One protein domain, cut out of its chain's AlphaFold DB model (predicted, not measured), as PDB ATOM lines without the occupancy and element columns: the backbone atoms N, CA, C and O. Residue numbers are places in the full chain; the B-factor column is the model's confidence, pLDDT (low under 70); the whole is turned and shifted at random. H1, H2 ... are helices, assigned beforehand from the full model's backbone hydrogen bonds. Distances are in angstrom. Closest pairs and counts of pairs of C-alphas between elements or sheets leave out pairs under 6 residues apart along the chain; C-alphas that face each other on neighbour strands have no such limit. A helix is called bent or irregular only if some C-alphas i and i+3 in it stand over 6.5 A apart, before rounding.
ATOM      1  N   ILE A   2     194.759 153.942  40.283       68.56
ATOM      2  CA  ILE A   2     193.964 154.710  41.263       68.56
ATOM      3  C   ILE A   2     193.525 153.820  42.423       68.56
ATOM      4  O   ILE A   2     193.934 154.062  43.539       68.56
ATOM      5  N   LYS A   3     192.845 152.699  42.149       73.31
ATOM      6  CA  LYS A   3     192.471 151.729  43.191       73.31
ATOM      7  C   LYS A   3     193.640 151.299  44.096       73.31
ATOM      8  O   LYS A   3     193.459 151.157  45.290       73.31
ATOM      9  N   LYS A   4     194.856 151.132  43.549       74.12
ATOM     10  CA  LYS A   4     196.049 150.796  44.354       74.12
ATOM     11  C   LYS A   4     196.515 151.971  45.214       74.12
ATOM     12  O   LYS A   4     196.978 151.738  46.319       74.12
ATOM     13  N   LEU A   5     196.427 153.196  44.693       74.69
ATOM     14  CA  LEU A   5     196.689 154.410  45.459       74.69
ATOM     15  C   LEU A   5     195.670 154.544  46.591       74.69
ATOM     16  O   LEU A   5     196.088 154.690  47.725       74.69
ATOM     17  N   LEU A   6     194.375 154.416  46.298       79.62
ATOM     18  CA  LEU A   6     193.309 154.512  47.295       79.62
ATOM     19  C   LEU A   6     193.474 153.473  48.404       79.62
ATOM     20  O   LEU A   6     193.456 153.847  49.562       79.62
ATOM     21  N   ILE A   7     193.791 152.218  48.066       81.06
ATOM     22  CA  ILE A   7     194.129 151.180  49.059       81.06
ATOM     23  C   ILE A   7     195.379 151.556  49.877       81.06
ATOM     24  O   ILE A   7     195.479 151.236  51.057       81.06
ATOM     25  N   LYS A   8     196.374 152.211  49.264       79.38
ATOM     26  CA  LYS A   8     197.581 152.660  49.977       79.38
ATOM     27  C   LYS A   8     197.262 153.809  50.941       79.38
ATOM     28  O   LYS A   8     197.776 153.807  52.050       79.38
ATOM     29  N   VAL A   9     196.411 154.745  50.522       80.31
ATOM     30  CA  VAL A   9     195.910 155.853  51.346       80.31
ATOM     31  C   VAL A   9     195.027 155.322  52.479       80.31
ATOM     32  O   VAL A   9     195.191 155.732  53.615       80.31
ATOM     33  N   GLU A  10     194.158 154.353  52.208       83.81
ATOM     34  CA  GLU A  10     193.322 153.678  53.205       83.81
ATOM     35  C   GLU A  10     194.171 153.004  54.292       83.81
ATOM     36  O   GLU A  10     193.961 153.236  55.479       83.81
ATOM     37  N   LYS A  11     195.196 152.232  53.898       83.88
ATOM     38  CA  LYS A  11     196.146 151.618  54.842       83.88
ATOM     39  C   LYS A  11     196.884 152.649  55.689       83.88
ATOM     40  O   LYS A  11     197.040 152.437  56.884       83.88
ATOM     41  N   LEU A  12     197.334 153.735  55.064       82.62
ATOM     42  CA  LEU A  12     197.997 154.840  55.749       82.62
ATOM     43  C   LEU A  12     197.072 155.449  56.810       82.62
ATOM     44  O   LEU A  12     197.474 155.583  57.957       82.62
ATOM     45  N   ILE A  13     195.827 155.761  56.445       81.38
ATOM     46  CA  ILE A  13     194.855 156.387  57.349       81.38
ATOM     47  C   ILE A  13     194.480 155.461  58.506       81.38
ATOM     48  O   ILE A  13     194.400 155.917  59.641       81.38
ATOM     49  N   ASN A  14     194.328 154.160  58.250       80.56
ATOM     50  CA  ASN A  14     194.051 153.174  59.296       80.56
ATOM     51  C   ASN A  14     195.178 153.057  60.341       80.56
ATOM     52  O   ASN A  14     194.924 152.595  61.452       80.56
ATOM     53  N   ASN A  15     196.400 153.488  60.005       77.69
ATOM     54  CA  ASN A  15     197.550 153.517  60.914       77.69
ATOM     55  C   ASN A  15     197.716 154.864  61.648       77.69
ATOM     56  O   ASN A  15     198.617 155.002  62.478       77.69
ATOM     57  N   LEU A  16     196.884 155.870  61.351       74.25
ATOM     58  CA  LEU A  16     196.928 157.173  62.016       74.25
ATOM     59  C   LEU A  16     196.170 157.162  63.354       74.25
ATOM     60  O   LEU A  16     195.297 156.319  63.573       74.25
ATOM     61  N   PRO A  17     196.464 158.114  64.263       68.06
ATOM     62  CA  PRO A  17     195.714 158.261  65.505       68.06
ATOM     63  C   PRO A  17     194.212 158.440  65.242       68.06
ATOM     64  O   PRO A  17     193.813 159.313  64.468       68.06
ATOM     65  N   LYS A  18     193.377 157.654  65.938       66.25
ATOM     66  CA  LYS A  18     191.902 157.695  65.824       66.25
ATOM     67  C   LYS A  18     191.281 159.036  66.243       66.25
ATOM     68  O   LYS A  18     190.120 159.288  65.965       66.25
ATOM     69  N   GLU A  19     192.062 159.893  66.894       65.88
ATOM     70  CA  GLU A  19     191.687 161.241  67.344       65.88
ATOM     71  C   GLU A  19     191.435 162.223  66.177       65.88
ATOM     72  O   GLU A  19     190.866 163.290  66.387       65.88
ATOM     73  N   LEU A  20     191.852 161.886  64.949       71.00
ATOM     74  CA  LEU A  20     191.697 162.725  63.757       71.00
ATOM     75  C   LEU A  20     190.382 162.417  63.029       71.00
ATOM     76  O   LEU A  20     190.342 161.518  62.189       71.00
ATOM     77  N   LYS A  21     189.319 163.195  63.269       72.00
ATOM     78  CA  LYS A  21     188.008 162.952  62.630       72.00
ATOM     79  C   LYS A  21     188.027 163.080  61.097       72.00
ATOM     80  O   LYS A  21     187.241 162.430  60.415       72.00
ATOM     81  N   LEU A  22     188.966 163.848  60.527       75.00
ATOM     82  CA  LEU A  22     189.174 163.928  59.070       75.00
ATOM     83  C   LEU A  22     189.496 162.554  58.448       75.00
ATOM     84  O   LEU A  22     189.114 162.292  57.307       75.00
ATOM     85  N   SER A  23     190.159 161.663  59.192       76.62
ATOM     86  CA  SER A  23     190.486 160.301  58.752       76.62
ATOM     87  C   SER A  23     189.235 159.496  58.389       76.62
ATOM     88  O   SER A  23     189.230 158.799  57.375       76.62
ATOM     89  N   GLU A  24     188.151 159.642  59.157       77.88
ATOM     90  CA  GLU A  24     186.869 158.967  58.904       77.88
ATOM     91  C   GLU A  24     186.203 159.492  57.627       77.88
ATOM     92  O   GLU A  24     185.765 158.706  56.782       77.88
ATOM     93  N   THR A  25     186.212 160.816  57.426       80.56
ATOM     94  CA  THR A  25     185.727 161.451  56.191       80.56
ATOM     95  C   THR A  25     186.496 160.943  54.969       80.56
ATOM     96  O   THR A  25     185.893 160.620  53.941       80.56
ATOM     97  N   ILE A  26     187.827 160.839  55.061       83.12
ATOM     98  CA  ILE A  26     188.649 160.360  53.945       83.12
ATOM     99  C   ILE A  26     188.370 158.876  53.664       83.12
ATOM    100  O   ILE A  26     188.220 158.516  52.496       83.12
ATOM    101  N   LEU A  27     188.247 158.024  54.690       84.06
ATOM    102  CA  LEU A  27     187.906 156.602  54.532       84.06
ATOM    103  C   LEU A  27     186.535 156.404  53.869       84.06
ATOM    104  O   LEU A  27     186.418 155.613  52.931       84.06
ATOM    105  N   SER A  28     185.521 157.167  54.290       83.69
ATOM    106  CA  SER A  28     184.202 157.158  53.644       83.69
ATOM    107  C   SER A  28     184.309 157.544  52.163       83.69
ATOM    108  O   SER A  28     183.843 156.820  51.279       83.69
ATOM    109  N   SER A  29     185.051 158.618  51.867       85.44
ATOM    110  CA  SER A  29     185.251 159.081  50.493       85.44
ATOM    111  C   SER A  29     186.026 158.082  49.623       85.44
ATOM    112  O   SER A  29     185.741 157.953  48.435       85.44
ATOM    113  N   ILE A  30     186.990 157.343  50.190       84.94
ATOM    114  CA  ILE A  30     187.696 156.241  49.510       84.94
ATOM    115  C   ILE A  30     186.727 155.148  49.080       84.94
ATOM    116  O   ILE A  30     186.800 154.704  47.932       84.94
ATOM    117  N   ASN A  31     185.813 154.736  49.956       82.56
ATOM    118  CA  ASN A  31     184.848 153.686  49.641       82.56
ATOM    119  C   ASN A  31     183.896 154.110  48.514       82.56
ATOM    120  O   ASN A  31     183.706 153.362  47.550       82.56
ATOM    121  N   GLU A  32     183.365 155.333  48.571       84.88
ATOM    122  CA  GLU A  32     182.525 155.901  47.509       84.88
ATOM    123  C   GLU A  32     183.266 156.017  46.169       84.88
ATOM    124  O   GLU A  32     182.756 155.618  45.113       84.88
ATOM    125  N   ASP A  33     184.494 156.540  46.187       83.69
ATOM    126  CA  ASP A  33     185.278 156.711  44.968       83.69
ATOM    127  C   ASP A  33     185.695 155.360  44.380       83.69
ATOM    128  O   ASP A  33     185.576 155.196  43.169       83.69
ATOM    129  N   ILE A  34     186.093 154.367  45.192       81.44
ATOM    130  CA  ILE A  34     186.386 152.996  44.732       81.44
ATOM    131  C   ILE A  34     185.165 152.378  44.043       81.44
ATOM    132  O   ILE A  34     185.319 151.795  42.964       81.44
ATOM    133  N   ASN A  35     183.977 152.521  44.637       78.94
ATOM    134  CA  ASN A  35     182.733 151.970  44.099       78.94
ATOM    135  C   ASN A  35     182.289 152.677  42.809       78.94
ATOM    136  O   ASN A  35     181.743 152.039  41.911       78.94
ATOM    137  N   SER A  36     182.600 153.968  42.660       77.94
ATOM    138  CA  SER A  36     182.295 154.746  41.451       77.94
ATOM    139  C   SER A  36     183.388 154.714  40.371       77.94
ATOM    140  O   SER A  36     183.162 155.200  39.264       77.94
ATOM    141  N   LEU A  37     184.554 154.090  40.602       73.19
ATOM    142  CA  LEU A  37     185.593 153.973  39.562       73.19
ATOM    143  C   LEU A  37     185.080 153.266  38.299       73.19
ATOM    144  O   LEU A  37     185.505 153.604  37.199       73.19
ATOM    145  N   ALA A  38     184.192 152.277  38.438       67.00
ATOM    146  CA  ALA A  38     183.676 151.525  37.294       67.00
ATOM    147  C   ALA A  38     182.762 152.367  36.388       67.00
ATOM    148  O   ALA A  38     182.756 152.152  35.181       67.00
ATOM    149  N   SER A  39     182.031 153.340  36.942       66.44
ATOM    150  CA  SER A  39     181.156 154.230  36.166       66.44
ATOM    151  C   SER A  39     181.894 155.422  35.544       66.44
ATOM    152  O   SER A  39     181.390 156.008  34.592       66.44
ATOM    153  N   ARG A  40     183.093 155.762  36.044       67.69
ATOM    154  CA  ARG A  40     183.937 156.871  35.550       67.69
ATOM    155  C   ARG A  40     184.900 156.474  34.416       67.69
ATOM    156  O   ARG A  40     185.491 157.336  33.770       67.69
ATOM    157  N   PHE A  41     185.102 155.176  34.161       67.44
ATOM    158  CA  PHE A  41     186.086 154.693  33.179       67.44
ATOM    159  C   PHE A  41     185.540 153.544  32.311       67.44
ATOM    160  O   PHE A  41     185.244 152.471  32.823       67.44
ATOM    161  N   ASP A  42     185.528 153.728  30.984       56.12
ATOM    162  CA  ASP A  42     184.882 152.834  29.996       56.12
ATOM    163  C   ASP A  42     185.517 151.428  29.824       56.12
ATOM    164  O   ASP A  42     185.027 150.599  29.058       56.12
ATOM    165  N   GLY A  43     186.655 151.121  30.454       52.53
ATOM    166  CA  GLY A  43     187.282 149.800  30.321       52.53
ATOM    167  C   GLY A  43     186.572 148.725  31.153       52.53
ATOM    168  O   GLY A  43     186.239 148.976  32.303       52.53
ATOM    169  N   SER A  44     186.505 147.475  30.671       39.09
ATOM    170  CA  SER A  44     185.958 146.294  31.390       39.09
ATOM    171  C   SER A  44     186.597 145.976  32.760       39.09
ATOM    172  O   SER A  44     186.235 145.005  33.420       39.09
ATOM    173  N   LYS A  45     187.577 146.781  33.188       49.81
ATOM    174  CA  LYS A  45     188.271 146.738  34.482       49.81
ATOM    175  C   LYS A  45     188.572 148.150  35.042       49.81
ATOM    176  O   LYS A  45     189.495 148.294  35.844       49.81
ATOM    177  N   GLY A  46     187.873 149.199  34.585       53.12
ATOM    178  CA  GLY A  46     188.085 150.594  35.006       53.12
ATOM    179  C   GLY A  46     189.382 151.228  34.480       53.12
ATOM    180  O   GLY A  46     190.098 151.914  35.214       53.12
ATOM    181  N   TYR A  47     189.750 150.939  33.227       58.25
ATOM    182  CA  TYR A  47     190.910 151.551  32.561       58.25
ATOM    183  C   TYR A  47     190.486 152.726  31.682       58.25
ATOM    184  O   TYR A  47     189.406 152.691  31.098       58.25
ATOM    185  N   ILE A  48     191.384 153.705  31.512       58.50
ATOM    186  CA  ILE A  48     191.217 154.753  30.498       58.50
ATOM    187  C   ILE A  48     191.210 154.088  29.122       58.50
ATOM    188  O   ILE A  48     192.179 153.419  28.742       58.50
ATOM    189  N   ASN A  49     190.128 154.281  28.373       64.56
ATOM    190  CA  ASN A  49     190.076 153.898  26.973       64.56
ATOM    191  C   ASN A  49     190.616 155.063  26.140       64.56
ATOM    192  O   ASN A  49     189.895 156.014  25.858       64.56
ATOM    193  N   TYR A  50     191.874 154.986  25.697       62.41
ATOM    194  CA  TYR A  50     192.482 156.047  24.878       62.41
ATOM    195  C   TYR A  50     191.848 156.217  23.483       62.41
ATOM    196  O   TYR A  50     192.168 157.170  22.767       62.41
ATOM    197  N   TYR A  51     190.936 155.306  23.131       62.09
ATOM    198  CA  TYR A  51     190.087 155.325  21.942       62.09
ATOM    199  C   TYR A  51     188.648 155.759  22.231       62.09
ATOM    200  O   TYR A  51     187.852 155.848  21.307       62.09
ATOM    201  N   SER A  52     188.301 156.054  23.483       65.44
ATOM    202  CA  SER A  52     187.032 156.711  23.773       65.44
ATOM    203  C   SER A  52     187.134 158.178  23.342       65.44
ATOM    204  O   SER A  52     188.157 158.816  23.622       65.44
ATOM    205  N   PRO A  53     186.101 158.757  22.710       61.56
ATOM    206  CA  PRO A  53     186.032 160.209  22.538       61.56
ATOM    207  C   PRO A  53     186.051 160.942  23.891       61.56
ATOM    208  O   PRO A  53     186.500 162.080  23.975       61.56
ATOM    209  N   LYS A  54     185.656 160.264  24.979       67.38
ATOM    210  CA  LYS A  54     185.678 160.786  26.351       67.38
ATOM    211  C   LYS A  54     187.046 160.647  27.022       67.38
ATOM    212  O   LYS A  54     187.161 160.903  28.214       67.38
ATOM    213  N   VAL A  55     188.109 160.262  26.308       69.56
ATOM    214  CA  VAL A  55     189.446 160.064  26.901       69.56
ATOM    215  C   VAL A  55     189.957 161.300  27.647       69.56
ATOM    216  O   VAL A  55     190.565 161.161  28.704       69.56
ATOM    217  N   VAL A  56     189.696 162.506  27.131       68.88
ATOM    218  CA  VAL A  56     190.113 163.757  27.783       68.88
ATOM    219  C   VAL A  56     189.346 163.936  29.090       68.88
ATOM    220  O   VAL A  56     189.956 164.203  30.120       68.88
ATOM    221  N   GLN A  57     188.033 163.693  29.075       73.19
ATOM    222  CA  GLN A  57     187.207 163.678  30.281       73.19
ATOM    223  C   GLN A  57     187.708 162.630  31.283       73.19
ATOM    224  O   GLN A  57     187.931 162.972  32.435       73.19
ATOM    225  N   GLN A  58     187.987 161.397  30.852       73.06
ATOM    226  CA  GLN A  58     188.511 160.329  31.713       73.06
ATOM    227  C   GLN A  58     189.873 160.695  32.323       73.06
ATOM    228  O   GLN A  58     190.120 160.446  33.502       73.06
ATOM    229  N   ILE A  59     190.784 161.296  31.548       71.94
ATOM    230  CA  ILE A  59     192.074 161.766  32.074       71.94
ATOM    231  C   ILE A  59     191.860 162.898  33.081       71.94
ATOM    232  O   ILE A  59     192.476 162.865  34.143       71.94
ATOM    233  N   ASN A  60     190.965 163.843  32.790       76.56
ATOM    234  CA  ASN A  60     190.646 164.954  33.684       76.56
ATOM    235  C   ASN A  60     189.964 164.474  34.973       76.56
ATOM    236  O   ASN A  60     190.316 164.933  36.049       76.56
ATOM    237  N   GLU A  61     189.026 163.530  34.904       79.19
ATOM    238  CA  GLU A  61     188.387 162.917  36.076       79.19
ATOM    239  C   GLU A  61     189.403 162.158  36.926       79.19
ATOM    240  O   GLU A  61     189.408 162.266  38.152       79.19
ATOM    241  N   LYS A  62     190.327 161.441  36.279       77.44
ATOM    242  CA  LYS A  62     191.449 160.800  36.960       77.44
ATOM    243  C   LYS A  62     192.375 161.815  37.627       77.44
ATOM    244  O   LYS A  62     192.801 161.569  38.752       77.44
ATOM    245  N   GLN A  63     192.690 162.919  36.953       80.00
ATOM    246  CA  GLN A  63     193.500 164.002  37.505       80.00
ATOM    247  C   GLN A  63     192.802 164.646  38.708       80.00
ATOM    248  O   GLN A  63     193.399 164.684  39.776       80.00
ATOM    249  N   LYS A  64     191.522 165.017  38.582       84.69
ATOM    250  CA  LYS A  64     190.700 165.559  39.678       84.69
ATOM    251  C   LYS A  64     190.686 164.645  40.896       84.69
ATOM    252  O   LYS A  64     190.753 165.116  42.024       84.69
ATOM    253  N   LEU A  65     190.601 163.332  40.681       83.06
ATOM    254  CA  LEU A  65     190.625 162.373  41.778       83.06
ATOM    255  C   LEU A  65     191.997 162.335  42.465       83.06
ATOM    256  O   LEU A  65     192.070 162.319  43.687       83.06
ATOM    257  N   LEU A  66     193.088 162.351  41.695       81.19
ATOM    258  CA  LEU A  66     194.439 162.422  42.256       81.19
ATOM    259  C   LEU A  66     194.656 163.725  43.044       81.19
ATOM    260  O   LEU A  66     195.166 163.664  44.158       81.19
ATOM    261  N   GLU A  67     194.217 164.863  42.506       83.94
ATOM    262  CA  GLU A  67     194.270 166.180  43.163       83.94
ATOM    263  C   GLU A  67     193.414 166.211  44.440       83.94
ATOM    264  O   GLU A  67     193.855 166.710  45.472       83.94
ATOM    265  N   LYS A  68     192.221 165.598  44.427       86.44
ATOM    266  CA  LYS A  68     191.365 165.440  45.616       86.44
ATOM    267  C   LYS A  68     192.105 164.723  46.750       86.44
ATOM    268  O   LYS A  68     192.115 165.210  47.878       86.44
ATOM    269  N   TYR A  69     192.744 163.588  46.462       85.62
ATOM    270  CA  TYR A  69     193.485 162.839  47.483       85.62
ATOM    271  C   TYR A  69     194.807 163.495  47.875       85.62
ATOM    272  O   TYR A  69     195.220 163.354  49.021       85.62
ATOM    273  N   GLN A  70     195.443 164.248  46.977       84.50
ATOM    274  CA  GLN A  70     196.562 165.113  47.338       84.50
ATOM    275  C   GLN A  70     196.123 166.161  48.367       84.50
ATOM    276  O   GLN A  70     196.745 166.264  49.417       84.50
ATOM    277  N   ASN A  71     195.005 166.852  48.132       83.56
ATOM    278  CA  ASN A  71     194.472 167.842  49.069       83.56
ATOM    279  C   ASN A  71     194.105 167.225  50.425       83.56
ATOM    280  O   ASN A  71     194.430 167.801  51.460       83.56
ATOM    281  N   TYR A  72     193.479 166.040  50.437       84.19
ATOM    282  CA  TYR A  72     193.196 165.327  51.687       84.19
ATOM    283  C   TYR A  72     194.463 164.981  52.466       84.19
ATOM    284  O   TYR A  72     194.506 165.187  53.675       84.19
ATOM    285  N   LEU A  73     195.496 164.477  51.790       84.06
ATOM    286  CA  LEU A  73     196.759 164.119  52.431       84.06
ATOM    287  C   LEU A  73     197.527 165.355  52.924       84.06
ATOM    288  O   LEU A  73     198.076 165.313  54.021       84.06
ATOM    289  N   SER A  74     197.528 166.459  52.171       83.19
ATOM    290  CA  SER A  74     198.141 167.727  52.595       83.19
ATOM    291  C   SER A  74     197.431 168.320  53.808       83.19
ATOM    292  O   SER A  74     198.086 168.760  54.749       83.19
ATOM    293  N   ALA A  75     196.095 168.282  53.825       81.00
ATOM    294  CA  ALA A  75     195.306 168.712  54.973       81.00
ATOM    295  C   ALA A  75     195.569 167.826  56.198       81.00
ATOM    296  O   ALA A  75     195.817 168.337  57.284       81.00
ATOM    297  N   LEU A  76     195.601 166.503  56.023       80.94
ATOM    298  CA  LEU A  76     195.901 165.548  57.091       80.94
ATOM    299  C   LEU A  76     197.310 165.751  57.671       80.94
ATOM    300  O   LEU A  76     197.487 165.729  58.888       80.94
ATOM    301  N   LEU A  77     198.297 166.013  56.809       83.12
ATOM    302  CA  LEU A  77     199.653 166.375  57.212       83.12
ATOM    303  C   LEU A  77     199.672 167.690  58.001       83.12
ATOM    304  O   LEU A  77     200.310 167.761  59.049       83.12
ATOM    305  N   ALA A  78     198.949 168.709  57.537       79.81
ATOM    306  CA  ALA A  78     198.860 169.993  58.221       79.81
ATOM    307  C   ALA A  78     198.222 169.860  59.612       79.81
ATOM    308  O   ALA A  78     198.778 170.373  60.581       79.81
ATOM    309  N   VAL A  79     197.128 169.099  59.740       78.12
ATOM    310  CA  VAL A  79     196.495 168.817  61.038       78.12
ATOM    311  C   VAL A  79     197.457 168.087  61.969       78.12
ATOM    312  O   VAL A  79     197.591 168.484  63.121       78.12
ATOM    313  N   LEU A  80     198.187 167.080  61.482       77.69
ATOM    314  CA  LEU A  80     199.189 166.369  62.283       77.69
ATOM    315  C   LEU A  80     200.298 167.292  62.803       77.69
ATOM    316  O   LEU A  80     200.698 167.170  63.962       77.69
ATOM    317  N   ILE A  81     200.778 168.222  61.973       76.88
ATOM    318  CA  ILE A  81     201.793 169.199  62.380       76.88
ATOM    319  C   ILE A  81     201.206 170.174  63.413       76.88
ATOM    320  O   ILE A  81     201.826 170.386  64.457       76.88
ATOM    321  N   CYS A  82     200.000 170.707  63.186       74.81
ATOM    322  CA  CYS A  82     199.311 171.590  64.133       74.81
ATOM    323  C   CYS A  82     199.058 170.907  65.488       74.81
ATOM    324  O   CYS A  82     199.353 171.485  66.531       74.81
ATOM    325  N   SER A  83     198.573 169.660  65.489       69.56
ATOM    326  CA  SER A  83     198.280 168.887  66.705       69.56
ATOM    327  C   SER A  83     199.524 168.513  67.517       69.56
ATOM    328  O   SER A  83     199.412 168.207  68.703       69.56
ATOM    329  N   LYS A  84     200.709 168.498  66.897       68.94
ATOM    330  CA  LYS A  84     201.985 168.274  67.592       68.94
ATOM    331  C   LYS A  84     202.597 169.578  68.095       68.94
ATOM    332  O   LYS A  84     203.022 169.619  69.243       68.94
ATOM    333  N   GLN A  85     202.547 170.648  67.300       67.12
ATOM    334  CA  GLN A  85     202.989 171.982  67.726       67.12
ATOM    335  C   GLN A  85     202.172 172.521  68.909       67.12
ATOM    336  O   GLN A  85     202.728 173.187  69.776       67.12
ATOM    337  N   SER A  86     200.881 172.185  69.000       56.72
ATOM    338  CA  SER A  86     200.043 172.548  70.149       56.72
ATOM    339  C   SER A  86     200.359 171.764  71.430       56.72
ATOM    340  O   SER A  86     200.053 172.250  72.513       56.72
ATOM    341  N   ARG A  87     200.989 170.580  71.341       52.25
ATOM    342  CA  ARG A  87     201.436 169.799  72.515       52.25
ATOM    343  C   ARG A  87     202.794 170.266  73.066       52.25
ATOM    344  O   ARG A  87     203.067 170.010  74.234       52.25
ATOM    345  N   ASP A  88     203.608 170.956  72.263       47.12
ATOM    346  CA  ASP A  88     204.921 171.492  72.673       47.12
ATOM    347  C   ASP A  88     204.842 172.879  73.348       47.12
ATOM    348  O   ASP A  88     205.759 173.268  74.071       47.12
ATOM    349  N   ILE A  89     203.745 173.625  73.167       45.41
ATOM    350  CA  ILE A  89     203.556 174.954  73.767       45.41
ATOM    351  C   ILE A  89     202.741 174.809  75.060       45.41
ATOM    352  O   ILE A  89     201.518 174.702  75.030       45.41
ATOM    353  N   ARG A  90     203.413 174.828  76.218       43.22
ATOM    354  CA  ARG A  90     202.787 174.835  77.558       43.22
ATOM    355  C   ARG A  90     202.116 176.169  77.934       43.22
ATOM    356  O   ARG A  90     202.153 176.541  79.098       43.22
ATOM    357  N   ASP A  91     201.467 176.867  77.005       39.16
ATOM    358  CA  ASP A  91     200.782 178.129  77.314       39.16
ATOM    359  C   ASP A  91     199.343 178.176  76.778       39.16
ATOM    360  O   ASP A  91     199.078 178.408  75.602       39.16
ATOM    361  N   ASN A  92     198.414 177.952  77.711       40.91
ATOM    362  CA  ASN A  92     197.064 178.516  77.871       40.91
ATOM    363  C   ASN A  92     196.488 179.455  76.776       40.91
ATOM    364  O   ASN A  92     196.039 180.566  77.066       40.91
ATOM    365  N   LYS A  93     196.317 178.980  75.540       43.16
ATOM    366  CA  LYS A  93     195.231 179.452  74.665       43.16
ATOM    367  C   LYS A  93     194.484 178.255  74.096       43.16
ATOM    368  O   LYS A  93     195.070 177.429  73.407       43.16
ATOM    369  N   LYS A  94     193.183 178.176  74.403       43.41
ATOM    370  CA  LYS A  94     192.220 177.252  73.788       43.41
ATOM    371  C   LYS A  94     192.246 177.453  72.269       43.41
ATOM    372  O   LYS A  94     191.531 178.300  71.744       43.41
ATOM    373  N   LEU A  95     193.100 176.707  71.581       45.38
ATOM    374  CA  LEU A  95     192.939 176.419  70.165       45.38
ATOM    375  C   LEU A  95     191.718 175.503  70.056       45.38
ATOM    376  O   LEU A  95     191.653 174.497  70.766       45.38
ATOM    377  N   GLU A  96     190.740 175.861  69.217       52.66
ATOM    378  CA  GLU A  96     189.710 174.901  68.813       52.66
ATOM    379  C   GLU A  96     190.423 173.624  68.351       52.66
ATOM    380  O   GLU A  96     191.423 173.715  67.628       52.66
ATOM    381  N   PRO A  97     189.996 172.435  68.803       61.66
ATOM    382  CA  PRO A  97     190.675 171.208  68.439       61.66
ATOM    383  C   PRO A  97     190.502 170.987  66.935       61.66
ATOM    384  O   PRO A  97     189.504 170.449  66.472       61.66
ATOM    385  N   VAL A  98     191.507 171.397  66.158       62.88
ATOM    386  CA  VAL A  98     191.592 171.211  64.698       62.88
ATOM    387  C   VAL A  98     191.370 169.735  64.315       62.88
ATOM    388  O   VAL A  98     190.885 169.434  63.228       62.88
ATOM    389  N   SER A  99     191.656 168.807  65.236       59.94
ATOM    390  CA  SER A  99     191.395 167.366  65.141       59.94
ATOM    391  C   SER A  99     189.909 166.977  65.064       59.94
ATOM    392  O   SER A  99     189.601 165.872  64.616       59.94
ATOM    393  N   GLU A 100     188.986 167.855  65.472       62.69
ATOM    394  CA  GLU A 100     187.538 167.610  65.466       62.69
ATOM    395  C   GLU A 100     186.826 168.105  64.199       62.69
ATOM    396  O   GLU A 100     185.667 167.749  63.970       62.69
ATOM    397  N   ILE A 101     187.503 168.890  63.355       66.38
ATOM    398  CA  ILE A 101     186.929 169.418  62.116       66.38
ATOM    399  C   ILE A 101     186.869 168.295  61.068       66.38
ATOM    400  O   ILE A 101     187.889 167.792  60.596       66.38
ATOM    401  N   THR A 102     185.653 167.909  60.682       64.50
ATOM    402  CA  THR A 102     185.379 166.839  59.705       64.50
ATOM    403  C   THR A 102     185.279 167.335  58.262       64.50
ATOM    404  O   THR A 102     185.522 166.562  57.331       64.50
ATOM    405  N   ASP A 103     184.925 168.609  58.066       70.56
ATOM    406  CA  ASP A 103     184.751 169.238  56.754       70.56
ATOM    407  C   ASP A 103     186.078 169.816  56.242       70.56
ATOM    408  O   ASP A 103     186.607 170.790  56.785       70.56
ATOM    409  N   LEU A 104     186.585 169.247  55.142       70.00
ATOM    410  CA  LEU A 104     187.805 169.695  54.467       70.00
ATOM    411  C   LEU A 104     187.771 171.196  54.130       70.00
ATOM    412  O   LEU A 104     188.777 171.876  54.279       70.00
ATOM    413  N   LYS A 105     186.637 171.739  53.684       73.12
ATOM    414  CA  LYS A 105     186.523 173.142  53.260       73.12
ATOM    415  C   LYS A 105     186.648 174.109  54.436       73.12
ATOM    416  O   LYS A 105     187.198 175.194  54.260       73.12
ATOM    417  N   ASN A 106     186.153 173.725  55.610       70.44
ATOM    418  CA  ASN A 106     186.289 174.518  56.833       70.44
ATOM    419  C   ASN A 106     187.692 174.370  57.429       70.44
ATOM    420  O   ASN A 106     188.288 175.358  57.846       70.44
ATOM    421  N   LEU A 107     188.255 173.162  57.367       71.31
ATOM    422  CA  LEU A 107     189.615 172.869  57.808       71.31
ATOM    423  C   LEU A 107     190.665 173.652  57.004       71.31
ATOM    424  O   LEU A 107     191.552 174.266  57.584       71.31
ATOM    425  N   LEU A 108     190.531 173.691  55.674       69.44
ATOM    426  CA  LEU A 108     191.423 174.438  54.777       69.44
ATOM    427  C   LEU A 108     191.380 175.960  55.007       69.44
ATOM    428  O   LEU A 108     192.318 176.649  54.626       69.44
ATOM    429  N   LYS A 109     190.302 176.481  55.608       73.62
ATOM    430  CA  LYS A 109     190.132 177.904  55.951       73.62
ATOM    431  C   LYS A 109     190.571 178.243  57.376       73.62
ATOM    432  O   LYS A 109     190.549 179.411  57.760       73.62
ATOM    433  N   HIS A 110     190.912 177.241  58.184       77.81
ATOM    434  CA  HIS A 110     191.419 177.478  59.526       77.81
ATOM    435  C   HIS A 110     192.809 178.110  59.414       77.81
ATOM    436  O   HIS A 110     193.708 177.503  58.835       77.81
ATOM    437  N   LYS A 111     193.004 179.311  59.975       75.69
ATOM    438  CA  LYS A 111     194.219 180.128  59.770       75.69
ATOM    439  C   LYS A 111     195.525 179.364  60.010       75.69
ATOM    440  O   LYS A 111     196.472 179.511  59.244       75.69
ATOM    441  N   ASP A 112     195.569 178.529  61.049       72.69
ATOM    442  CA  ASP A 112     196.766 177.739  61.365       72.69
ATOM    443  C   ASP A 112     197.014 176.613  60.352       72.69
ATOM    444  O   ASP A 112     198.154 176.381  59.956       72.69
ATOM    445  N   VAL A 113     195.954 175.957  59.874       74.94
ATOM    446  CA  VAL A 113     196.044 174.902  58.855       74.94
ATOM    447  C   VAL A 113     196.428 175.509  57.510       74.94
ATOM    448  O   VAL A 113     197.324 174.999  56.848       74.94
ATOM    449  N   GLU A 114     195.807 176.626  57.132       78.88
ATOM    450  CA  GLU A 114     196.121 177.381  55.917       78.88
ATOM    451  C   GLU A 114     197.594 177.810  55.896       78.88
ATOM    452  O   GLU A 114     198.289 177.608  54.900       78.88
ATOM    453  N   LYS A 115     198.114 178.314  57.024       81.44
ATOM    454  CA  LYS A 115     199.532 178.660  57.169       81.44
ATOM    455  C   LYS A 115     200.443 177.451  56.951       81.44
ATOM    456  O   LYS A 115     201.419 177.562  56.216       81.44
ATOM    457  N   ILE A 116     200.134 176.299  57.549       81.25
ATOM    458  CA  ILE A 116     200.951 175.090  57.367       81.25
ATOM    459  C   ILE A 116     200.827 174.525  55.949       81.25
ATOM    460  O   ILE A 116     201.817 174.052  55.400       81.25
ATOM    461  N   ILE A 117     199.659 174.606  55.318       80.88
ATOM    462  CA  ILE A 117     199.477 174.217  53.913       80.88
ATOM    463  C   ILE A 117     200.291 175.121  52.987       80.88
ATOM    464  O   ILE A 117     200.922 174.616  52.057       80.88
ATOM    465  N   ASN A 118     200.342 176.425  53.259       83.06
ATOM    466  CA  ASN A 118     201.210 177.350  52.534       83.06
ATOM    467  C   ASN A 118     202.690 177.014  52.762       83.06
ATOM    468  O   ASN A 118     203.443 176.977  51.793       83.06
ATOM    469  N   ASP A 119     203.099 176.672  53.990       81.94
ATOM    470  CA  ASP A 119     204.461 176.198  54.276       81.94
ATOM    471  C   ASP A 119     204.786 174.893  53.510       81.94
ATOM    472  O   ASP A 119     205.878 174.771  52.957       81.94
ATOM    473  N   ILE A 120     203.856 173.926  53.449       80.62
ATOM    474  CA  ILE A 120     203.999 172.671  52.680       80.62
ATOM    475  C   ILE A 120     204.132 172.979  51.182       80.62
ATOM    476  O   ILE A 120     205.014 172.448  50.510       80.62
ATOM    477  N   THR A 121     203.288 173.868  50.661       80.31
ATOM    478  CA  THR A 121     203.284 174.245  49.241       80.31
ATOM    479  C   THR A 121     204.574 174.971  48.864       80.31
ATOM    480  O   THR A 121     205.217 174.618  47.875       80.31
ATOM    481  N   GLN A 122     204.997 175.934  49.686       83.06
ATOM    482  CA  GLN A 122     206.252 176.657  49.508       83.06
ATOM    483  C   GLN A 122     207.449 175.714  49.614       83.06
ATOM    484  O   GLN A 122     208.396 175.844  48.847       83.06
ATOM    485  N   PHE A 123     207.408 174.733  50.516       84.00
ATOM    486  CA  PHE A 123     208.436 173.704  50.607       84.00
ATOM    487  C   PHE A 123     208.543 172.879  49.315       84.00
ATOM    488  O   PHE A 123     209.651 172.651  48.826       84.00
ATOM    489  N   ASP A 124     207.417 172.463  48.734       76.19
ATOM    490  CA  ASP A 124     207.396 171.707  47.477       76.19
ATOM    491  C   ASP A 124     207.886 172.550  46.284       76.19
ATOM    492  O   ASP A 124     208.541 172.046  45.364       76.19
ATOM    493  N   GLU A 125     207.581 173.848  46.265       81.88
ATOM    494  CA  GLU A 125     208.135 174.802  45.298       81.88
ATOM    495  C   GLU A 125     209.637 174.997  45.487       81.88
ATOM    496  O   GLU A 125     210.390 174.873  44.519       81.88
ATOM    497  N   ASP A 126     210.078 175.192  46.727       84.06
ATOM    498  CA  ASP A 126     211.480 175.374  47.080       84.06
ATOM    499  C   ASP A 126     212.299 174.133  46.706       84.06
ATOM    500  O   ASP A 126     213.383 174.255  46.141       84.06
ATOM    501  N   GLN A 127     211.770 172.923  46.921       80.19
ATOM    502  CA  GLN A 127     212.410 171.681  46.480       80.19
ATOM    503  C   GLN A 127     212.506 171.565  44.954       80.19
ATOM    504  O   GLN A 127     213.508 171.065  44.428       80.19
ATOM    505  N   ARG A 128     211.469 171.989  44.222       78.12
ATOM    506  CA  ARG A 128     211.467 171.967  42.751       78.12
ATOM    507  C   ARG A 128     212.434 172.998  42.179       78.12
ATOM    508  O   ARG A 128     213.174 172.677  41.246       78.12
ATOM    509  N   GLU A 129     212.449 174.205  42.735       83.44
ATOM    510  CA  GLU A 129     213.372 175.273  42.354       83.44
ATOM    511  C   GLU A 129     214.814 174.883  42.694       83.44
ATOM    512  O   GLU A 129     215.681 174.996  41.831       83.44
ATOM    513  N   LEU A 130     215.056 174.313  43.881       85.12
ATOM    514  CA  LEU A 130     216.366 173.815  44.299       85.12
ATOM    515  C   LEU A 130     216.888 172.774  43.308       85.12
ATOM    516  O   LEU A 130     217.951 172.977  42.727       85.12
ATOM    517  N   LYS A 131     216.097 171.737  42.997       80.12
ATOM    518  CA  LYS A 131     216.462 170.730  41.984       80.12
ATOM    519  C   LYS A 131     216.720 171.345  40.608       80.12
ATOM    520  O   LYS A 131     217.550 170.844  39.851       80.12
ATOM    521  N   ARG A 132     215.990 172.398  40.229       83.44
ATOM    522  CA  ARG A 132     216.179 173.089  38.945       83.44
ATOM    523  C   ARG A 132     217.480 173.885  38.926       83.44
ATOM    524  O   ARG A 132     218.177 173.850  37.917       83.44
ATOM    525  N   ILE A 133     217.785 174.597  40.003       84.31
ATOM    526  CA  ILE A 133     219.001 175.399  40.145       84.31
ATOM    527  C   ILE A 133     220.224 174.496  40.252       84.31
ATOM    528  O   ILE A 133     221.208 174.757  39.573       84.31
ATOM    529  N   GLU A 134     220.139 173.403  41.006       82.69
ATOM    530  CA  GLU A 134     221.187 172.381  41.071       82.69
ATOM    531  C   GLU A 134     221.500 171.830  39.684       82.69
ATOM    532  O   GLU A 134     222.655 171.848  39.283       82.69
ATOM    533  N   ARG A 135     220.475 171.487  38.893       78.88
ATOM    534  CA  ARG A 135     220.668 171.111  37.482       78.88
ATOM    535  C   ARG A 135     221.265 172.235  36.641       78.88
ATOM    536  O   ARG A 135     222.004 171.961  35.718       78.88
ATOM    537  N   LEU A 136     220.912 173.499  36.870       79.06
ATOM    538  CA  LEU A 136     221.455 174.612  36.079       79.06
ATOM    539  C   LEU A 136     222.922 174.893  36.402       79.06
ATOM    540  O   LEU A 136     223.674 175.218  35.488       79.06
ATOM    541  N   ILE A 137     223.300 174.790  37.675       82.19
ATOM    542  CA  ILE A 137     224.683 174.923  38.137       82.19
ATOM    543  C   ILE A 137     225.496 173.737  37.624       82.19
ATOM    544  O   ILE A 137     226.538 173.956  37.022       82.19
ATOM    545  N   GLN A 138     224.970 172.517  37.747       77.44
ATOM    546  CA  GLN A 138     225.597 171.305  37.227       77.44
ATOM    547  C   GLN A 138     225.804 171.388  35.703       77.44
ATOM    548  O   GLN A 138     226.933 171.288  35.228       77.44
ATOM    549  N   LYS A 139     224.772 171.781  34.941       77.75
ATOM    550  CA  LYS A 139     224.890 172.064  33.497       77.75
ATOM    551  C   LYS A 139     225.912 173.125  33.149       77.75
ATOM    552  O   LYS A 139     226.327 173.198  31.998       77.75
ATOM    553  N   ASP A 140     226.197 174.042  34.062       76.94
ATOM    554  CA  ASP A 140     227.150 175.110  33.827       76.94
ATOM    555  C   ASP A 140     228.581 174.717  34.184       76.94
ATOM    556  O   ASP A 140     229.511 175.092  33.479       76.94
ATOM    557  N   GLU A 141     228.749 173.921  35.237       75.69
ATOM    558  CA  GLU A 141     230.000 173.244  35.584       75.69
ATOM    559  C   GLU A 141     230.497 172.351  34.453       75.69
ATOM    560  O   GLU A 141     231.698 172.296  34.206       75.69
ATOM    561  N   GLU A 142     229.568 171.734  33.726       67.69
ATOM    562  CA  GLU A 142     229.843 170.841  32.602       67.69
ATOM    563  C   GLU A 142     230.175 171.557  31.274       67.69
ATOM    564  O   GLU A 142     230.459 170.893  30.275       67.69
ATOM    565  N   LYS A 143     230.149 172.899  31.212       72.44
ATOM    566  CA  LYS A 143     230.520 173.653  29.996       72.44
ATOM    567  C   LYS A 143     232.015 173.961  29.938       72.44
ATOM    568  O   LYS A 143     232.652 174.202  30.956       72.44
ATOM    569  N   GLU A 144     232.541 174.056  28.716       61.97
ATOM    570  CA  GLU A 144     233.867 174.629  28.432       61.97
ATOM    571  C   GLU A 144     233.981 176.057  28.996       61.97
ATOM    572  O   GLU A 144     233.003 176.808  28.965       61.97
ATOM    573  N   ASP A 145     235.163 176.455  29.482       68.31
ATOM    574  CA  ASP A 145     235.365 177.726  30.206       68.31
ATOM    575  C   ASP A 145     234.911 178.967  29.421       68.31
ATOM    576  O   ASP A 145     234.382 179.914  30.000       68.31
ATOM    577  N   ASN A 146     235.017 178.936  28.092       62.97
ATOM    578  CA  ASN A 146     234.563 180.001  27.190       62.97
ATOM    579  C   ASN A 146     233.029 180.078  27.008       62.97
ATOM    580  O   ASN A 146     232.521 181.047  26.448       62.97
ATOM    581  N   LYS A 147     232.287 179.061  27.461       64.06
ATOM    582  CA  LYS A 147     230.820 178.938  27.391       64.06
ATOM    583  C   LYS A 147     230.169 178.865  28.772       64.06
ATOM    584  O   LYS A 147     228.934 178.809  28.854       64.06
ATOM    585  N   LYS A 148     230.966 178.850  29.845       74.75
ATOM    586  CA  LYS A 148     230.466 178.927  31.217       74.75
ATOM    587  C   LYS A 148     229.650 180.196  31.401       74.75
ATOM    588  O   LYS A 148     229.903 181.250  30.817       74.75
ATOM    589  N   MET A 149     228.606 180.071  32.200       80.94
ATOM    590  CA  MET A 149     227.767 181.181  32.590       80.94
ATOM    591  C   MET A 149     228.630 182.230  33.266       80.94
ATOM    592  O   MET A 149     229.449 181.932  34.133       80.94
ATOM    593  N   HIS A 150     228.402 183.478  32.870       82.62
ATOM    594  CA  HIS A 150     229.091 184.621  33.438       82.62
ATOM    595  C   HIS A 150     229.084 184.554  34.972       82.62
ATOM    596  O   HIS A 150     228.025 184.327  35.571       82.62
ATOM    597  N   LEU A 151     230.243 184.797  35.596       78.31
ATOM    598  CA  LEU A 151     230.486 184.586  37.030       78.31
ATOM    599  C   LEU A 151     229.366 185.175  37.905       78.31
ATOM    600  O   LEU A 151     228.772 184.481  38.721       78.31
ATOM    601  N   GLY A 152     228.966 186.425  37.641       78.50
ATOM    602  CA  GLY A 152     227.878 187.094  38.369       78.50
ATOM    603  C   GLY A 152     226.492 186.433  38.262       78.50
ATOM    604  O   GLY A 152     225.687 186.552  39.183       78.50
ATOM    605  N   LYS A 153     226.184 185.709  37.179       83.69
ATOM    606  CA  LYS A 153     224.933 184.938  37.052       83.69
ATOM    607  C   LYS A 153     225.039 183.590  37.774       83.69
ATOM    608  O   LYS A 153     224.058 183.151  38.370       83.69
ATOM    609  N   ARG A 154     226.230 182.986  37.785       82.94
ATOM    610  CA  ARG A 154     226.524 181.763  38.538       82.94
ATOM    611  C   ARG A 154     226.472 181.990  40.051       82.94
ATOM    612  O   ARG A 154     225.744 181.275  40.731       82.94
ATOM    613  N   SER A 155     227.108 183.045  40.558       82.69
ATOM    614  CA  SER A 155     227.049 183.410  41.982       82.69
ATOM    615  C   SER A 155     225.616 183.670  42.456       82.69
ATOM    616  O   SER A 155     225.249 183.251  43.548       82.69
ATOM    617  N   LYS A 156     224.762 184.290  41.623       88.06
ATOM    618  CA  LYS A 156     223.331 184.469  41.939       88.06
ATOM    619  C   LYS A 156     222.590 183.138  42.091       88.06
ATOM    620  O   LYS A 156     221.758 183.006  42.984       88.06
ATOM    621  N   LEU A 157     222.881 182.159  41.234       87.81
ATOM    622  CA  LEU A 157     222.269 180.831  41.315       87.81
ATOM    623  C   LEU A 157     222.771 180.041  42.524       87.81
ATOM    624  O   LEU A 157     221.961 179.408  43.193       87.81
ATOM    625  N   GLU A 158     224.063 180.103  42.846       87.12
ATOM    626  CA  GLU A 158     224.615 179.443  44.037       87.12
ATOM    627  C   GLU A 158     224.068 180.044  45.339       87.12
ATOM    628  O   GLU A 158     223.700 179.308  46.255       87.12
ATOM    629  N   LEU A 159     223.907 181.369  45.394       90.44
ATOM    630  CA  LEU A 159     223.307 182.047  46.543       90.44
ATOM    631  C   LEU A 159     221.832 181.648  46.714       90.44
ATOM    632  O   LEU A 159     221.400 181.314  47.818       90.44
ATOM    633  N   ARG A 160     221.084 181.567  45.603       89.62
ATOM    634  CA  ARG A 160     219.703 181.066  45.599       89.62
ATOM    635  C   ARG A 160     219.617 179.581  45.978       89.62
ATOM    636  O   ARG A 160     218.711 179.200  46.713       89.62
ATOM    637  N   ARG A 161     220.568 178.744  45.543       90.81
ATOM    638  CA  ARG A 161     220.677 177.327  45.942       90.81
ATOM    639  C   ARG A 161     220.861 177.194  47.452       90.81
ATOM    640  O   ARG A 161     220.150 176.410  48.076       90.81
ATOM    641  N   ALA A 162     221.786 177.952  48.040       87.50
ATOM    642  CA  ALA A 162     222.048 177.921  49.477       87.50
ATOM    643  C   ALA A 162     220.820 178.368  50.289       87.50
ATOM    644  O   ALA A 162     220.451 177.722  51.273       87.50
ATOM    645  N   GLU A 163     220.147 179.430  49.836       91.12
ATOM    646  CA  GLU A 163     218.911 179.937  50.435       91.12
ATOM    647  C   GLU A 163     217.797 178.874  50.431       91.12
ATOM    648  O   GLU A 163     217.224 178.565  51.480       91.12
ATOM    649  N   LEU A 164     217.530 178.269  49.269       88.94
ATOM    650  CA  LEU A 164     216.516 177.224  49.112       88.94
ATOM    651  C   LEU A 164     216.870 175.962  49.908       88.94
ATOM    652  O   LEU A 164     216.012 175.406  50.589       88.94
ATOM    653  N   SER A 165     218.137 175.539  49.897       88.75
ATOM    654  CA  SER A 165     218.610 174.380  50.668       88.75
ATOM    655  C   SER A 165     218.382 174.572  52.168       88.75
ATOM    656  O   SER A 165     217.934 173.647  52.849       88.75
ATOM    657  N   LYS A 166     218.625 175.783  52.686       88.94
ATOM    658  CA  LYS A 166     218.363 176.125  54.089       88.94
ATOM    659  C   LYS A 166     216.868 176.077  54.410       88.94
ATOM    660  O   LYS A 166     216.496 175.503  55.433       88.94
ATOM    661  N   ARG A 167     216.007 176.625  53.543       84.94
ATOM    662  CA  ARG A 167     214.541 176.575  53.715       84.94
ATOM    663  C   ARG A 167     214.001 175.141  53.700       84.94
ATOM    664  O   ARG A 167     213.236 174.767  54.589       84.94
ATOM    665  N   VAL A 168     214.488 174.307  52.779       85.12
ATOM    666  CA  VAL A 168     214.157 172.874  52.700       85.12
ATOM    667  C   VAL A 168     214.606 172.121  53.961       85.12
ATOM    668  O   VAL A 168     213.831 171.344  54.519       85.12
ATOM    669  N   GLN A 169     215.824 172.363  54.460       84.62
ATOM    670  CA  GLN A 169     216.299 171.765  55.716       84.62
ATOM    671  C   GLN A 169     215.444 172.176  56.918       84.62
ATOM    672  O   GLN A 169     215.082 171.325  57.730       84.62
ATOM    673  N   LEU A 170     215.099 173.462  57.023       83.00
ATOM    674  CA  LEU A 170     214.314 173.991  58.135       83.00
ATOM    675  C   LEU A 170     212.935 173.325  58.214       83.00
ATOM    676  O   LEU A 170     212.483 172.952  59.295       83.00
ATOM    677  N   PHE A 171     212.290 173.122  57.065       81.06
ATOM    678  CA  PHE A 171     211.007 172.433  57.000       81.06
ATOM    679  C   PHE A 171     211.132 170.926  57.274       81.06
ATOM    680  O   PHE A 171     210.337 170.378  58.031       81.06
ATOM    681  N   ASN A 172     212.155 170.245  56.745       79.94
ATOM    682  CA  ASN A 172     212.396 168.830  57.060       79.94
ATOM    683  C   ASN A 172     212.652 168.604  58.559       79.94
ATOM    684  O   ASN A 172     212.176 167.620  59.121       79.94
ATOM    685  N   ASN A 173     213.328 169.539  59.232       79.31
ATOM    686  CA  ASN A 173     213.508 169.486  60.682       79.31
ATOM    687  C   ASN A 173     212.173 169.588  61.443       79.31
ATOM    688  O   ASN A 173     212.020 168.905  62.452       79.31
ATOM    689  N   LYS A 174     211.184 170.352  60.941       74.50
ATOM    690  CA  LYS A 174     209.819 170.379  61.514       74.50
ATOM    691  C   LYS A 174     209.115 169.015  61.418       74.50
ATOM    692  O   LYS A 174     208.261 168.717  62.245       74.50
ATOM    693  N   LEU A 175     209.462 168.194  60.424       73.81
ATOM    694  CA  LEU A 175     208.843 166.884  60.181       73.81
ATOM    695  C   LEU A 175     209.530 165.730  60.931       73.81
ATOM    696  O   LEU A 175     208.889 164.716  61.186       73.81
ATOM    697  N   LYS A 176     210.806 165.890  61.312       71.69
ATOM    698  CA  LYS A 176     211.673 164.833  61.875       71.69
ATOM    699  C   LYS A 176     211.118 164.155  63.141       71.69
ATOM    700  O   LYS A 176     211.487 163.026  63.441       71.69
ATOM    701  N   ASN A 177     210.208 164.821  63.856       67.75
ATOM    702  CA  ASN A 177     209.597 164.331  65.098       67.75
ATOM    703  C   ASN A 177     208.164 163.785  64.911       67.75
ATOM    704  O   ASN A 177     207.464 163.533  65.893       67.75
ATOM    705  N   ILE A 178     207.705 163.613  63.666       74.50
ATOM    706  CA  ILE A 178     206.361 163.120  63.335       74.50
ATOM    707  C   ILE A 178     206.507 161.924  62.375       74.50
ATOM    708  O   ILE A 178     206.442 162.109  61.163       74.50
ATOM    709  N   PRO A 179     206.691 160.686  62.873       69.06
ATOM    710  CA  PRO A 179     206.912 159.506  62.025       69.06
ATOM    711  C   PRO A 179     205.816 159.299  60.966       69.06
ATOM    712  O   PRO A 179     206.091 158.955  59.820       69.06
ATOM    713  N   GLN A 180     204.562 159.604  61.317       74.94
ATOM    714  CA  GLN A 180     203.416 159.527  60.407       74.94
ATOM    715  C   GLN A 180     203.495 160.545  59.252       74.94
ATOM    716  O   GLN A 180     202.904 160.330  58.191       74.94
ATOM    717  N   ALA A 181     204.223 161.652  59.433       75.19
ATOM    718  CA  ALA A 181     204.388 162.680  58.413       75.19
ATOM    719  C   ALA A 181     205.271 162.207  57.253       75.19
ATOM    720  O   ALA A 181     205.004 162.572  56.108       75.19
ATOM    721  N   GLU A 182     206.285 161.375  57.516       74.12
ATOM    722  CA  GLU A 182     207.131 160.800  56.464       74.12
ATOM    723  C   GLU A 182     206.335 159.849  55.562       74.12
ATOM    724  O   GLU A 182     206.460 159.910  54.336       74.12
ATOM    725  N   GLU A 183     205.452 159.028  56.140       76.56
ATOM    726  CA  GLU A 183     204.590 158.127  55.368       76.56
ATOM    727  C   GLU A 183     203.569 158.895  54.513       76.56
ATOM    728  O   GLU A 183     203.400 158.583  53.329       76.56
ATOM    729  N   ILE A 184     202.929 159.935  55.070       79.50
ATOM    730  CA  ILE A 184     202.004 160.803  54.321       79.50
ATOM    731  C   ILE A 184     202.736 161.527  53.190       79.50
ATOM    732  O   ILE A 184     202.252 161.537  52.056       79.50
ATOM    733  N   LYS A 185     203.929 162.064  53.459       76.94
ATOM    734  CA  LYS A 185     204.761 162.750  52.465       76.94
ATOM    735  C   LYS A 185     205.188 161.820  51.329       76.94
ATOM    736  O   LYS A 185     205.054 162.175  50.163       76.94
ATOM    737  N   ALA A 186     205.585 160.585  51.638       78.12
ATOM    738  CA  ALA A 186     205.922 159.592  50.620       78.12
ATOM    739  C   ALA A 186     204.726 159.238  49.713       78.12
ATOM    740  O   ALA A 186     204.903 158.923  48.530       78.12
ATOM    741  N   VAL A 187     203.496 159.267  50.240       79.44
ATOM    742  CA  VAL A 187     202.277 159.067  49.439       79.44
ATOM    743  C   VAL A 187     201.901 160.333  48.657       79.44
ATOM    744  O   VAL A 187     201.486 160.203  47.506       79.44
ATOM    745  N   LEU A 188     202.111 161.532  49.209       78.19
ATOM    746  CA  LEU A 188     201.954 162.815  48.509       78.19
ATOM    747  C   LEU A 188     202.884 162.928  47.297       78.19
ATOM    748  O   LEU A 188     202.406 163.167  46.188       78.19
ATOM    749  N   ASP A 189     204.175 162.645  47.469       73.00
ATOM    750  CA  ASP A 189     205.161 162.619  46.381       73.00
ATOM    751  C   ASP A 189     204.757 161.624  45.289       73.00
ATOM    752  O   ASP A 189     204.883 161.871  44.083       73.00
ATOM    753  N   TYR A 190     204.222 160.476  45.711       73.81
ATOM    754  CA  TYR A 190     203.701 159.466  44.805       73.81
ATOM    755  C   TYR A 190     202.485 159.998  44.025       73.81
ATOM    756  O   TYR A 190     202.464 159.864  42.800       73.81
ATOM    757  N   CYS A 191     201.510 160.645  44.675       72.94
ATOM    758  CA  CYS A 191     200.369 161.303  44.020       72.94
ATOM    759  C   CYS A 191     200.818 162.359  43.004       72.94
ATOM    760  O   CYS A 191     200.411 162.293  41.841       72.94
ATOM    761  N   GLN A 192     201.705 163.268  43.413       72.50
ATOM    762  CA  GLN A 192     202.227 164.354  42.585       72.50
ATOM    763  C   GLN A 192     202.910 163.818  41.321       72.50
ATOM    764  O   GLN A 192     202.598 164.241  40.206       72.50
ATOM    765  N   LYS A 193     203.758 162.791  41.460       71.12
ATOM    766  CA  LYS A 193     204.408 162.126  40.320       71.12
ATOM    767  C   LYS A 193     203.396 161.540  39.329       71.12
ATOM    768  O   LYS A 193     203.638 161.539  38.119       71.12
ATOM    769  N   TYR A 194     202.263 161.023  39.807       69.62
ATOM    770  CA  TYR A 194     201.202 160.533  38.925       69.62
ATOM    771  C   TYR A 194     200.409 161.651  38.258       69.62
ATOM    772  O   TYR A 194     200.057 161.484  37.091       69.62
ATOM    773  N   ILE A 195     200.146 162.756  38.955       68.06
ATOM    774  CA  ILE A 195     199.479 163.935  38.389       68.06
ATOM    775  C   ILE A 195     200.324 164.513  37.258       68.06
ATOM    776  O   ILE A 195     199.837 164.629  36.136       68.06
ATOM    777  N   GLU A 196     201.611 164.764  37.496       66.00
ATOM    778  CA  GLU A 196     202.535 165.286  36.479       66.00
ATOM    779  C   GLU A 196     202.608 164.373  35.259       66.00
ATOM    780  O   GLU A 196     202.552 164.814  34.109       66.00
ATOM    781  N   LYS A 197     202.650 163.066  35.501       64.12
ATOM    782  CA  LYS A 197     202.609 162.075  34.435       64.12
ATOM    783  C   LYS A 197     201.283 162.080  33.674       64.12
ATOM    784  O   LYS A 197     201.295 161.894  32.461       64.12
ATOM    785  N   HIS A 198     200.155 162.304  34.342       64.56
ATOM    786  CA  HIS A 198     198.855 162.443  33.687       64.56
ATOM    787  C   HIS A 198     198.739 163.719  32.858       64.56
ATOM    788  O   HIS A 198     198.242 163.657  31.736       64.56
ATOM    789  N   ILE A 199     199.259 164.835  33.361       62.41
ATOM    790  CA  ILE A 199     199.344 166.105  32.636       62.41
ATOM    791  C   ILE A 199     200.217 165.940  31.389       62.41
ATOM    792  O   ILE A 199     199.850 166.396  30.307       62.41
ATOM    793  N   ASN A 200     201.347 165.239  31.508       60.12
ATOM    794  CA  ASN A 200     202.197 164.933  30.363       60.12
ATOM    795  C   ASN A 200     201.470 164.023  29.365       60.12
ATOM    796  O   ASN A 200     201.406 164.364  28.193       60.12
ATOM    797  N   LEU A 201     200.815 162.950  29.816       54.81
ATOM    798  CA  LEU A 201     200.014 162.074  28.950       54.81
ATOM    799  C   LEU A 201     198.870 162.812  28.233       54.81
ATOM    800  O   LEU A 201     198.620 162.555  27.061       54.81
ATOM    801  N   SER A 202     198.194 163.742  28.913       58.38
ATOM    802  CA  SER A 202     197.166 164.623  28.338       58.38
ATOM    803  C   SER A 202     197.725 165.453  27.177       58.38
ATOM    804  O   SER A 202     197.133 165.493  26.096       58.38
ATOM    805  N   LYS A 203     198.915 166.038  27.364       56.97
ATOM    806  CA  LYS A 203     199.632 166.797  26.327       56.97
ATOM    807  C   LYS A 203     200.111 165.915  25.168       56.97
ATOM    808  O   LYS A 203     200.193 166.403  24.045       56.97
ATOM    809  N   GLN A 204     200.402 164.643  25.447       50.19
ATOM    810  CA  GLN A 204     200.918 163.646  24.502       50.19
ATOM    811  C   GLN A 204     199.836 162.898  23.720       50.19
ATOM    812  O   GLN A 204     200.183 162.139  22.818       50.19
ATOM    813  N   LEU A 205     198.542 163.054  24.044       54.72
ATOM    814  CA  LEU A 205     197.487 162.445  23.237       54.72
ATOM    815  C   LEU A 205     197.621 162.982  21.806       54.72
ATOM    816  O   LEU A 205     197.329 164.163  21.578       54.72
TER     817      LEU A 205
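Overview. This is residues 2 to 205 of the 977 residues of the protein "Type IV secretion protein Dot" of Legionella pneumophila subsp. pascullei (UniProt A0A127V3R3). Four helices, H1, H2, H3 and H7, form an up-and-down bundle, each running against the one before it, and the long helical hairpin of H5 and H6 reaches away from its side as an arm, with residues 142 to 147 sticking out at the tip. The 204 printed residues have seven named helices, H1 to H7 in order, and no named strand: all helix. The whole is loose, with a radius of gyration of the C-alphas of 20.8 A, and flat, spanning 61 by 61 by 25 A.

Arrangement. H1, residues 2 to 14, and H2, residues 21 to 40, touch as a hairpin, closest at the C-alphas of Ile 13 and Ser 23, 6.0 A. H2 forms another hairpin with the hub H3, residues 55 to 88, closest at Arg 40 and Gln 58, C-alphas 6.9 A apart. H4, residues 104 to 107, only just touches H3, with 3 pairs of C-alphas within 8 A. H5, residues 111 to 141, touches H3 with residues 112 to 120 alone, at a steep tilt of 69 degrees, only just short of about perpendicular; the closest C-alphas, of Ala 78 and Ile 116, are 5.6 A apart. H5 and H6, residues 151 to 175, form a hairpin at 38 degrees. H7, residues 179 to 204, touches H3 at a shallow tilt of 21 degrees, opposite ways, closest at the C-alphas of Gln 70 and Leu 188, 6.0 A. It touches H1 with residues 183 to 191 alone. Every O i to N i+4 pair is within hydrogen-bond range in H1, H5 and H6, but 13 of 16 in H2, 29 of 30 in H3 and 21 of 22 in H7; H4 is too short for one.

Along the chain. H1 begins at C-alpha 2 (193.964, 154.710, 41.263). H2 has a kink of 36 degrees near residue 34 and is only just irregular, C-alphas 35 and 38 being 6.9 A apart. H3 is 49.7 A long, H5 43.7 A, H6 36.3 A and H7 38.2 A, ending at C-alpha 204 (200.918, 163.646, 24.502).

Size, cuts and confidence. The farthest C-alphas, of Asn 92 and Asn 146, are 63.1 A apart. The printed part has no cut; the links H2 to H3 and H3 to H4 are long. Among the residues under pLDDT 70 are 38 to 56, 83 to 102 and 194 to 205.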